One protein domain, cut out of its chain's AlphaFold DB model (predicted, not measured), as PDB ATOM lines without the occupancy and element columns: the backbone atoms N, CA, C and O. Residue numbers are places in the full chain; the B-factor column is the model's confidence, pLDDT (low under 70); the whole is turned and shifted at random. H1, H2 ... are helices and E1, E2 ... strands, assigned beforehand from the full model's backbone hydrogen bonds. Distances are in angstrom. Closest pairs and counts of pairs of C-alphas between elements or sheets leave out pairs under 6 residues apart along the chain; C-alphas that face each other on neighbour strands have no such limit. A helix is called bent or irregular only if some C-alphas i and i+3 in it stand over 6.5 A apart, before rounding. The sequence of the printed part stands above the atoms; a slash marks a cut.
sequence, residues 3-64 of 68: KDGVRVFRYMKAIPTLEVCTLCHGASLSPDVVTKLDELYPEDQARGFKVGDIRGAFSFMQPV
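This is residues 3 to 64 of the 68 residues of an uncharacterized protein of Candidatus Kentron sp. UNK (UniProt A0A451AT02). A long, narrow ribbon of two antiparallel strands, E1 and E2, makes an arm, with a small, loosely built head at one end. The head holds two short helices, H1 nearer the ribbon and H2 farther out, and the long link of residues 41 to 53 that leads back to E2. The printed part has 62 residues, with two named strands and two named helices in the order E1, H1, H2, E2; the sheet's order is E1 - E2, antiparallel, and the class is mixed, helices and strands. The whole is only just extended, close to loose, with a radius of gyration of the C-alphas of 16.3 A, and its outline is flat, spanning 49 by 25 by 13 A.

E1 is residues 6 to 16, 31.0 A from first to last C-alpha; it begins at C-alpha 6, at (8.390, -29.160, -7.240). H1 is residues 19 to 25, 9.8 A long. It is neither bent nor irregular, but only just: C-alphas 21 and 24 are 6.2 A apart. H2 is residues 31 to 40, 14.3 A long, with C-alpha 31 at (-16.790, -56.299, 24.612). E2 is residues 54 to 63, 27.3 A long, and ends at C-alpha 63, at (2.568, -31.940, -9.167).

E1 and E2 are antiparallel neighbours, with 160 degrees between their N-to-C directions. Among the C-alphas that face each other are 8 and 63, 4.3 A apart, and 16 and 54, 4.7 A apart. N 9 and O 62, at 2.8 A, and N 55 and O 15, at 2.9 A, are within hydrogen-bond range. A tight link of 2 residues joins E1 to H1. H1 and E2 are apart. H1 and H2 are close but not clearly touching; their closest C-alphas, those of Cys 24 and Val 33, are 6.8 A apart. These helices run the same way at a steep tilt of 54 degrees. E1 and H2 are apart. In H2 every O i to N i+4 pair is within hydrogen-bond range; in H1 1 of 3 is, beside 3 of 4 O i to N i+3 pairs.

The two C-alphas farthest apart are those of Gly 5 and Pro 31, at 49.8 A, while those of Lys 3 and Val 64, the first and last printed, are 10.9 A apart. The link from H1 to H2, 5 residues, is tight; that from H2 to E2, 13 residues, is long. Residues 38 to 43, of which 38 to 40 belong to H2, stand free. The printed part has no cut. Its mean pLDDT is 96.3, and no printed residue is under 70.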
ATOM      1  N   LYS A   3       7.191 -29.086  -2.712       85.44
ATOM      2  CA  LYS A   3       7.643 -30.344  -2.123       85.44
ATOM      3  C   LYS A   3       8.786 -30.875  -2.983       85.44
ATOM      4  O   LYS A   3       8.605 -31.016  -4.189       85.44
ATOM      5  N   ASP A   4       9.948 -31.102  -2.374       87.50
ATOM      6  CA  ASP A   4      11.163 -31.593  -3.043       87.50
ATOM      7  C   ASP A   4      11.554 -30.761  -4.287       87.50
ATOM      8  O   ASP A   4      11.947 -31.289  -5.323       87.50
ATOM      9  N   GLY A   5      11.387 -29.433  -4.207       88.38
ATOM     10  CA  GLY A   5      11.678 -28.496  -5.303       88.38
ATOM     11  C   GLY A   5      10.616 -28.431  -6.411       88.38
ATOM     12  O   GLY A   5      10.787 -27.698  -7.383       88.38
ATOM     13  N   VAL A   6       9.501 -29.159  -6.279       88.62
ATOM     14  CA  VAL A   6       8.390 -29.160  -7.240       88.62
ATOM     15  C   VAL A   6       7.183 -28.439  -6.655       88.62
ATOM     16  O   VAL A   6       6.751 -28.708  -5.531       88.62
ATOM     17  N   ARG A   7       6.575 -27.538  -7.434       93.25
ATOM     18  CA  ARG A   7       5.303 -26.919  -7.053       93.25
ATOM     19  C   ARG A   7       4.185 -27.957  -7.128       93.25
ATOM     20  O   ARG A   7       3.928 -28.534  -8.181       93.25
ATOM     21  N   VAL A   8       3.493 -28.161  -6.013       94.94
ATOM     22  CA  VAL A   8       2.388 -29.114  -5.887       94.94
ATOM     23  C   VAL A   8       1.090 -28.418  -5.475       94.94
ATOM     24  O   VAL A   8       1.079 -27.464  -4.677       94.94
ATOM     25  N   PHE A   9      -0.014 -28.930  -6.012       94.44
ATOM     26  CA  PHE A   9      -1.354 -28.750  -5.473       94.44
ATOM     27  C   PHE A   9      -1.555 -29.773  -4.355       94.44
ATOM     28  O   PHE A   9      -1.297 -30.960  -4.550       94.44
ATOM     29  N   ARG A  10      -2.010 -29.325  -3.184       94.62
ATOM     30  CA  ARG A  10      -2.371 -30.212  -2.076       94.62
ATOM     31  C   ARG A  10      -3.837 -30.037  -1.764       94.62
ATOM     32  O   ARG A  10      -4.298 -28.921  -1.543       94.62
ATOM     33  N   TYR A  11      -4.515 -31.162  -1.675       96.06
ATOM     34  CA  TYR A  11      -5.884 -31.248  -1.224       96.06
ATOM     35  C   TYR A  11      -5.922 -31.887   0.156       96.06
ATOM     36  O   TYR A  11      -5.179 -32.833   0.428       96.06
ATOM     37  N   MET A  12      -6.807 -31.388   1.013       97.56
ATOM     38  CA  MET A  12      -7.107 -32.008   2.293       97.56
ATOM     39  C   MET A  12      -8.601 -31.885   2.573       97.56
ATOM     40  O   MET A  12      -9.167 -30.801   2.448       97.56
ATOM     41  N   LYS A  13      -9.236 -32.997   2.944       97.94
ATOM     42  CA  LYS A  13     -10.656 -33.058   3.297       97.94
ATOM     43  C   LYS A  13     -10.825 -33.803   4.608       97.94
ATOM     44  O   LYS A  13     -10.391 -34.947   4.715       97.94
ATOM     45  N   ALA A  14     -11.470 -33.158   5.575       98.06
ATOM     46  CA  ALA A  14     -11.776 -33.766   6.862       98.06
ATOM     47  C   ALA A  14     -12.696 -34.989   6.704       98.06
ATOM     48  O   ALA A  14     -13.576 -35.019   5.840       98.06
ATOM     49  N   ILE A  15     -12.481 -35.981   7.563       98.19
ATOM     50  CA  ILE A  15     -13.338 -37.150   7.739       98.19
ATOM     51  C   ILE A  15     -14.087 -36.940   9.058       98.19
ATOM     52  O   ILE A  15     -13.489 -37.131  10.122       98.19
ATOM     53  N   PRO A  16     -15.356 -36.502   9.019       97.81
ATOM     54  CA  PRO A  16     -16.179 -36.453  10.214       97.81
ATOM     55  C   PRO A  16     -16.621 -37.866  10.602       97.81
ATOM     56  O   PRO A  16     -16.890 -38.712   9.746       97.81
ATOM     57  N   THR A  17     -16.717 -38.114  11.898       98.25
ATOM     58  CA  THR A  17     -17.243 -39.362  12.448       98.25
ATOM     59  C   THR A  17     -18.757 -39.420  12.230       98.25
ATOM     60  O   THR A  17     -19.476 -38.496  12.610       98.25
ATOM     61  N   LEU A  18     -19.248 -40.509  11.638       97.94
ATOM     62  CA  LEU A  18     -20.677 -40.828  11.526       97.94
ATOM     63  C   LEU A  18     -21.072 -41.861  12.590       97.94
ATOM     64  O   LEU A  18     -20.203 -42.442  13.236       97.94
ATOM     65  N   GLU A  19     -22.366 -42.142  12.744       97.75
ATOM     66  CA  GLU A  19     -22.856 -43.115  13.737       97.75
ATOM     67  C   GLU A  19     -22.155 -44.475  13.618       97.75
ATOM     68  O   GLU A  19     -21.576 -44.959  14.588       97.75
ATOM     69  N   VAL A  20     -22.089 -45.041  12.409       97.12
ATOM     70  CA  VAL A  20     -21.417 -46.329  12.157       97.12
ATOM     71  C   VAL A  20     -19.937 -46.326  12.553       97.12
ATOM     72  O   VAL A  20     -19.410 -47.342  12.996       97.12
ATOM     73  N   CYS A  21     -19.257 -45.183  12.450       98.12
ATOM     74  CA  CYS A  21     -17.851 -45.067  12.822       98.12
ATOM     75  C   CYS A  21     -17.662 -45.276  14.333       98.12
ATOM     76  O   CYS A  21     -16.640 -45.817  14.757       98.12
ATOM     77  N   THR A  22     -18.648 -44.878  15.143       97.69
ATOM     78  CA  THR A  22     -18.581 -44.984  16.609       97.69
ATOM     79  C   THR A  22     -18.710 -46.417  17.126       97.69
ATOM     80  O   THR A  22     -18.327 -46.669  18.263       97.69
ATOM     81  N   LEU A  23     -19.130 -47.374  16.289       97.06
ATOM     82  CA  LEU A  23     -19.182 -48.795  16.659       97.06
ATOM     83  C   LEU A  23     -17.801 -49.383  16.990       97.06
ATOM     84  O   LEU A  23     -17.723 -50.333  17.764       97.06
ATOM     85  N   CYS A  24     -16.730 -48.805  16.430       96.94
ATOM     86  CA  CYS A  24     -15.340 -49.192  16.714       96.94
ATOM     87  C   CYS A  24     -14.490 -48.027  17.243       96.94
ATOM     88  O   CYS A  24     -13.556 -48.246  18.004       96.94
ATOM     89  N   HIS A  25     -14.798 -46.786  16.853       98.19
ATOM     90  CA  HIS A  25     -14.023 -45.600  17.234       98.19
ATOM     91  C   HIS A  25     -14.688 -44.762  18.336       98.19
ATOM     92  O   HIS A  25     -14.164 -43.716  18.709       98.19
ATOM     93  N   GLY A  26     -15.845 -45.184  18.850       97.44
ATOM     94  CA  GLY A  26     -16.592 -44.474  19.885       97.44
ATOM     95  C   GLY A  26     -15.987 -44.594  21.282       97.44
ATOM     96  O   GLY A  26     -14.991 -45.281  21.501       97.44
ATOM     97  N   ALA A  27     -16.605 -43.913  22.249       95.19
ATOM     98  CA  ALA A  27     -16.230 -44.017  23.663       95.19
ATOM     99  C   ALA A  27     -16.741 -45.301  24.338       95.19
ATOM    100  O   ALA A  27     -16.148 -45.756  25.311       95.19
ATOM    101  N   SER A  28     -17.831 -45.880  23.829       95.69
ATOM    102  CA  SER A  28     -18.428 -47.111  24.347       95.69
ATOM    103  C   SER A  28     -18.509 -48.132  23.222       95.69
ATOM    104  O   SER A  28     -19.224 -47.913  22.247       95.69
ATOM    105  N   LEU A  29     -17.779 -49.236  23.366       97.12
ATOM    106  CA  LEU A  29     -17.667 -50.302  22.371       97.12
ATOM    107  C   LEU A  29     -18.201 -51.615  22.952       97.12
ATOM    108  O   LEU A  29     -18.215 -51.796  24.171       97.12
ATOM    109  N   SER A  30     -18.630 -52.543  22.093       97.75
ATOM    110  CA  SER A  30     -19.009 -53.876  22.565       97.75
ATOM    111  C   SER A  30     -17.775 -54.650  23.064       97.75
ATOM    112  O   SER A  30     -16.681 -54.462  22.522       97.75
ATOM    113  N   PRO A  31     -17.920 -55.544  24.061       98.00
ATOM    114  CA  PRO A  31     -16.790 -56.299  24.612       98.00
ATOM    115  C   PRO A  31     -16.005 -57.101  23.564       98.00
ATOM    116  O   PRO A  31     -14.774 -57.131  23.606       98.00
ATOM    117  N   ASP A  32     -16.700 -57.693  22.588       97.75
ATOM    118  CA  ASP A  32     -16.068 -58.475  21.517       97.75
ATOM    119  C   ASP A  32     -15.201 -57.596  20.604       97.75
ATOM    120  O   ASP A  32     -14.107 -57.996  20.202       97.75
ATOM    121  N   VAL A  33     -15.653 -56.369  20.318       97.69
ATOM    122  CA  VAL A  33     -14.887 -55.395  19.528       97.69
ATOM    123  C   VAL A  33     -13.664 -54.925  20.307       97.69
ATOM    124  O   VAL A  33     -12.575 -54.918  19.744       97.69
ATOM    125  N   VAL A  34     -13.810 -54.592  21.597       97.81
ATOM    126  CA  VAL A  34     -12.673 -54.205  22.456       97.81
ATOM    127  C   VAL A  34     -11.622 -55.307  22.475       97.81
ATOM    128  O   VAL A  34     -10.467 -55.048  22.156       97.81
ATOM    129  N   THR A  35     -12.041 -56.544  22.747       98.19
ATOM    130  CA  THR A  35     -11.141 -57.704  22.810       98.19
ATOM    131  C   THR A  35     -10.356 -57.858  21.513       98.19
ATOM    132  O   THR A  35      -9.136 -58.018  21.542       98.19
ATOM    133  N   LYS A  36     -11.030 -57.770  20.355       98.12
ATOM    134  CA  LYS A  36     -10.346 -57.963  19.077       98.12
ATOM    135  C   LYS A  36      -9.453 -56.788  18.689       98.12
ATOM    136  O   LYS A  36      -8.398 -57.005  18.094       98.12
ATOM    137  N   LEU A  37      -9.859 -55.562  19.014       97.81
ATOM    138  CA  LEU A  37      -9.031 -54.385  18.781       97.81
ATOM    139  C   LEU A  37      -7.777 -54.410  19.657       97.81
ATOM    140  O   LEU A  37      -6.707 -54.110  19.148       97.81
ATOM    141  N   ASP A  38      -7.882 -54.803  20.927       97.31
ATOM    142  CA  ASP A  38      -6.735 -54.876  21.840       97.31
ATOM    143  C   ASP A  38      -5.745 -55.981  21.432       97.31
ATOM    144  O   ASP A  38      -4.536 -55.805  21.561       97.31
ATOM    145  N   GLU A  39      -6.236 -57.096  20.878       98.25
ATOM    146  CA  GLU A  39      -5.395 -58.170  20.329       98.25
ATOM    147  C   GLU A  39      -4.646 -57.735  19.058       98.25
ATOM    148  O   GLU A  39      -3.451 -57.990  18.918       98.25
ATOM    149  N   LEU A  40      -5.347 -57.108  18.106       98.25
ATOM    150  CA  LEU A  40      -4.791 -56.788  16.786       98.25
ATOM    151  C   LEU A  40      -4.060 -55.440  16.735       98.25
ATOM    152  O   LEU A  40      -3.172 -55.251  15.904       98.25
ATOM    153  N   TYR A  41      -4.457 -54.499  17.588       97.88
ATOM    154  CA  TYR A  41      -4.006 -53.109  17.593       97.88
ATOM    155  C   TYR A  41      -3.745 -52.642  19.040       97.88
ATOM    156  O   TYR A  41      -4.440 -51.756  19.541       97.88
ATOM    157  N   PRO A  42      -2.731 -53.199  19.728       96.50
ATOM    158  CA  PRO A  42      -2.469 -52.923  21.148       96.50
ATOM    159  C   PRO A  42      -2.121 -51.456  21.455       96.50
ATOM    160  O   PRO A  42      -2.239 -51.018  22.595       96.50
ATOM    161  N   GLU A  43      -1.715 -50.681  20.447       97.94
ATOM    162  CA  GLU A  43      -1.392 -49.253  20.573       97.94
ATOM    163  C   GLU A  43      -2.483 -48.338  19.987       97.94
ATOM    164  O   GLU A  43      -2.240 -47.156  19.740       97.94
ATOM    165  N   ASP A  44      -3.687 -48.863  19.734       97.50
ATOM    166  CA  ASP A  44      -4.769 -48.116  19.093       97.50
ATOM    167  C   ASP A  44      -5.110 -46.808  19.831       97.50
ATOM    168  O   ASP A  44      -5.544 -46.802  20.981       97.50
ATOM    169  N   GLN A  45      -4.944 -45.684  19.130       96.81
ATOM    170  CA  GLN A  45      -5.296 -44.338  19.602       96.81
ATOM    171  C   GLN A  45      -6.601 -43.824  18.978       96.81
ATOM    172  O   GLN A  45      -6.976 -42.668  19.158       96.81
ATOM    173  N   ALA A  46      -7.293 -44.646  18.189       97.50
ATOM    174  CA  ALA A  46      -8.426 -44.224  17.384       97.50
ATOM    175  C   ALA A  46      -9.791 -44.436  18.060       97.50
ATOM    176  O   ALA A  46     -10.764 -44.736  17.371       97.50
ATOM    177  N   ARG A  47      -9.900 -44.281  19.380       97.12
ATOM    178  CA  ARG A  47     -11.147 -44.512  20.134       97.12
ATOM    179  C   ARG A  47     -11.606 -43.240  20.850       97.12
ATOM    180  O   ARG A  47     -10.861 -42.269  20.938       97.12
ATOM    181  N   GLY A  48     -12.830 -43.242  21.375       97.88
ATOM    182  CA  GLY A  48     -13.369 -42.113  22.144       97.88
ATOM    183  C   GLY A  48     -14.045 -41.007  21.326       97.88
ATOM    184  O   GLY A  48     -14.455 -40.004  21.904       97.88
ATOM    185  N   PHE A  49     -14.200 -41.180  20.013       98.19
ATOM    186  CA  PHE A  49     -14.825 -40.187  19.139       98.19
ATOM    187  C   PHE A  49     -16.344 -40.114  19.319       98.19
ATOM    188  O   PHE A  49     -17.019 -41.103  19.617       98.19
ATOM    189  N   LYS A  50     -16.898 -38.929  19.064       98.12
ATOM    190  CA  LYS A  50     -18.336 -38.655  18.982       98.12
ATOM    191  C   LYS A  50     -18.741 -38.380  17.539       98.12
ATOM    192  O   LYS A  50     -17.918 -38.018  16.700       98.12
ATOM    193  N   VAL A  51     -20.032 -38.524  17.247       98.19
ATOM    194  CA  VAL A  51     -20.589 -38.132  15.944       98.19
ATOM    195  C   VAL A  51     -20.291 -36.653  15.690       98.19
ATOM    196  O   VAL A  51     -20.531 -35.811  16.550       98.19
ATOM    197  N   GLY A  52     -19.757 -36.352  14.508       97.50
ATOM    198  CA  GLY A  52     -19.337 -35.009  14.106       97.50
ATOM    199  C   GLY A  52     -17.880 -34.658  14.427       97.50
ATOM    200  O   GLY A  52     -17.349 -33.745  13.796       97.50
ATOM    201  N   ASP A  53     -17.201 -35.395  15.316       98.38
ATOM    202  CA  ASP A  53     -15.774 -35.170  15.579       98.38
ATOM    203  C   ASP A  53     -14.937 -35.428  14.321       98.38
ATOM    204  O   ASP A  53     -15.250 -36.304  13.508       98.38
ATOM    205  N   ILE A  54     -13.815 -34.715  14.185       97.88
ATOM    206  CA  ILE A  54     -12.855 -34.960  13.106       97.88
ATOM    207  C   ILE A  54     -12.023 -36.193  13.462       97.88
ATOM    208  O   ILE A  54     -11.097 -36.122  14.267       97.88
ATOM    209  N   ARG A  55     -12.319 -37.322  12.812       97.62
ATOM    210  CA  ARG A  55     -11.557 -38.570  12.972       97.62
ATOM    211  C   ARG A  55     -10.189 -38.499  12.296       97.62
ATOM    212  O   ARG A  55      -9.247 -39.164  12.722       97.62
ATOM    213  N   GLY A  56     -10.089 -37.740  11.210       97.06
ATOM    214  CA  GLY A  56      -8.884 -37.608  10.399       97.06
ATOM    215  C   GLY A  56      -9.153 -36.814   9.126       97.06
ATOM    216  O   GLY A  56     -10.105 -36.036   9.059       97.06
ATOM    217  N   ALA A  57      -8.330 -37.008   8.097       97.94
ATOM    218  CA  ALA A  57      -8.519 -36.362   6.805       97.94
ATOM    219  C   ALA A  57      -7.941 -37.189   5.655       97.94
ATOM    220  O   ALA A  57      -6.877 -37.793   5.785       97.94
ATOM    221  N   PHE A  58      -8.592 -37.130   4.497       97.50
ATOM    222  CA  PHE A  58      -7.967 -37.511   3.237       97.50
ATOM    223  C   PHE A  58      -7.034 -36.390   2.792       97.50
ATOM    224  O   PHE A  58      -7.425 -35.223   2.785       97.50
ATOM    225  N   SER A  59      -5.808 -36.734   2.410       96.56
ATOM    226  CA  SER A  59      -4.813 -35.780   1.926       96.56
ATOM    227  C   SER A  59      -4.131 -36.351   0.693       96.56
ATOM    228  O   SER A  59      -3.621 -37.466   0.741       96.56
ATOM    229  N   PHE A  60      -4.056 -35.572  -0.384       95.06
ATOM    230  CA  PHE A  60      -3.253 -35.924  -1.552       95.06
ATOM    231  C   PHE A  60      -2.483 -34.716  -2.077       95.06
ATOM    232  O   PHE A  60      -2.837 -33.562  -1.819       95.06
ATOM    233  N   MET A  61      -1.405 -34.998  -2.799       94.94
ATOM    234  CA  MET A  61      -0.573 -33.999  -3.457       94.94
ATOM    235  C   MET A  61      -0.397 -34.388  -4.917       94.94
ATOM    236  O   MET A  61      -0.116 -35.545  -5.213       94.94
ATOM    237  N   GLN A  62      -0.541 -33.414  -5.808       93.31
ATOM    238  CA  GLN A  62      -0.323 -33.578  -7.237       93.31
ATOM    239  C   GLN A  62       0.686 -32.526  -7.711       93.31
ATOM    240  O   GLN A  62       0.508 -31.346  -7.389       93.31
ATOM    241  N   PRO A  63       1.728 -32.905  -8.472       92.56
ATOM    242  CA  PRO A  63       2.568 -31.940  -9.167       92.56
ATOM    243  C   PRO A  63       1.714 -31.021 -10.036       92.56
ATOM    244  O   PRO A  63       0.826 -31.475 -10.759       92.56
ATOM    245  N   VAL A  64       1.973 -29.720  -9.965       89.50
ATOM    246  CA  VAL A  64       1.371 -28.783 -10.909       89.50
ATOM    247  C   VAL A  64       2.168 -28.923 -12.201       89.50
ATOM    248  O   VAL A  64       3.344 -28.558 -12.234       89.50
TER     249      VAL A  64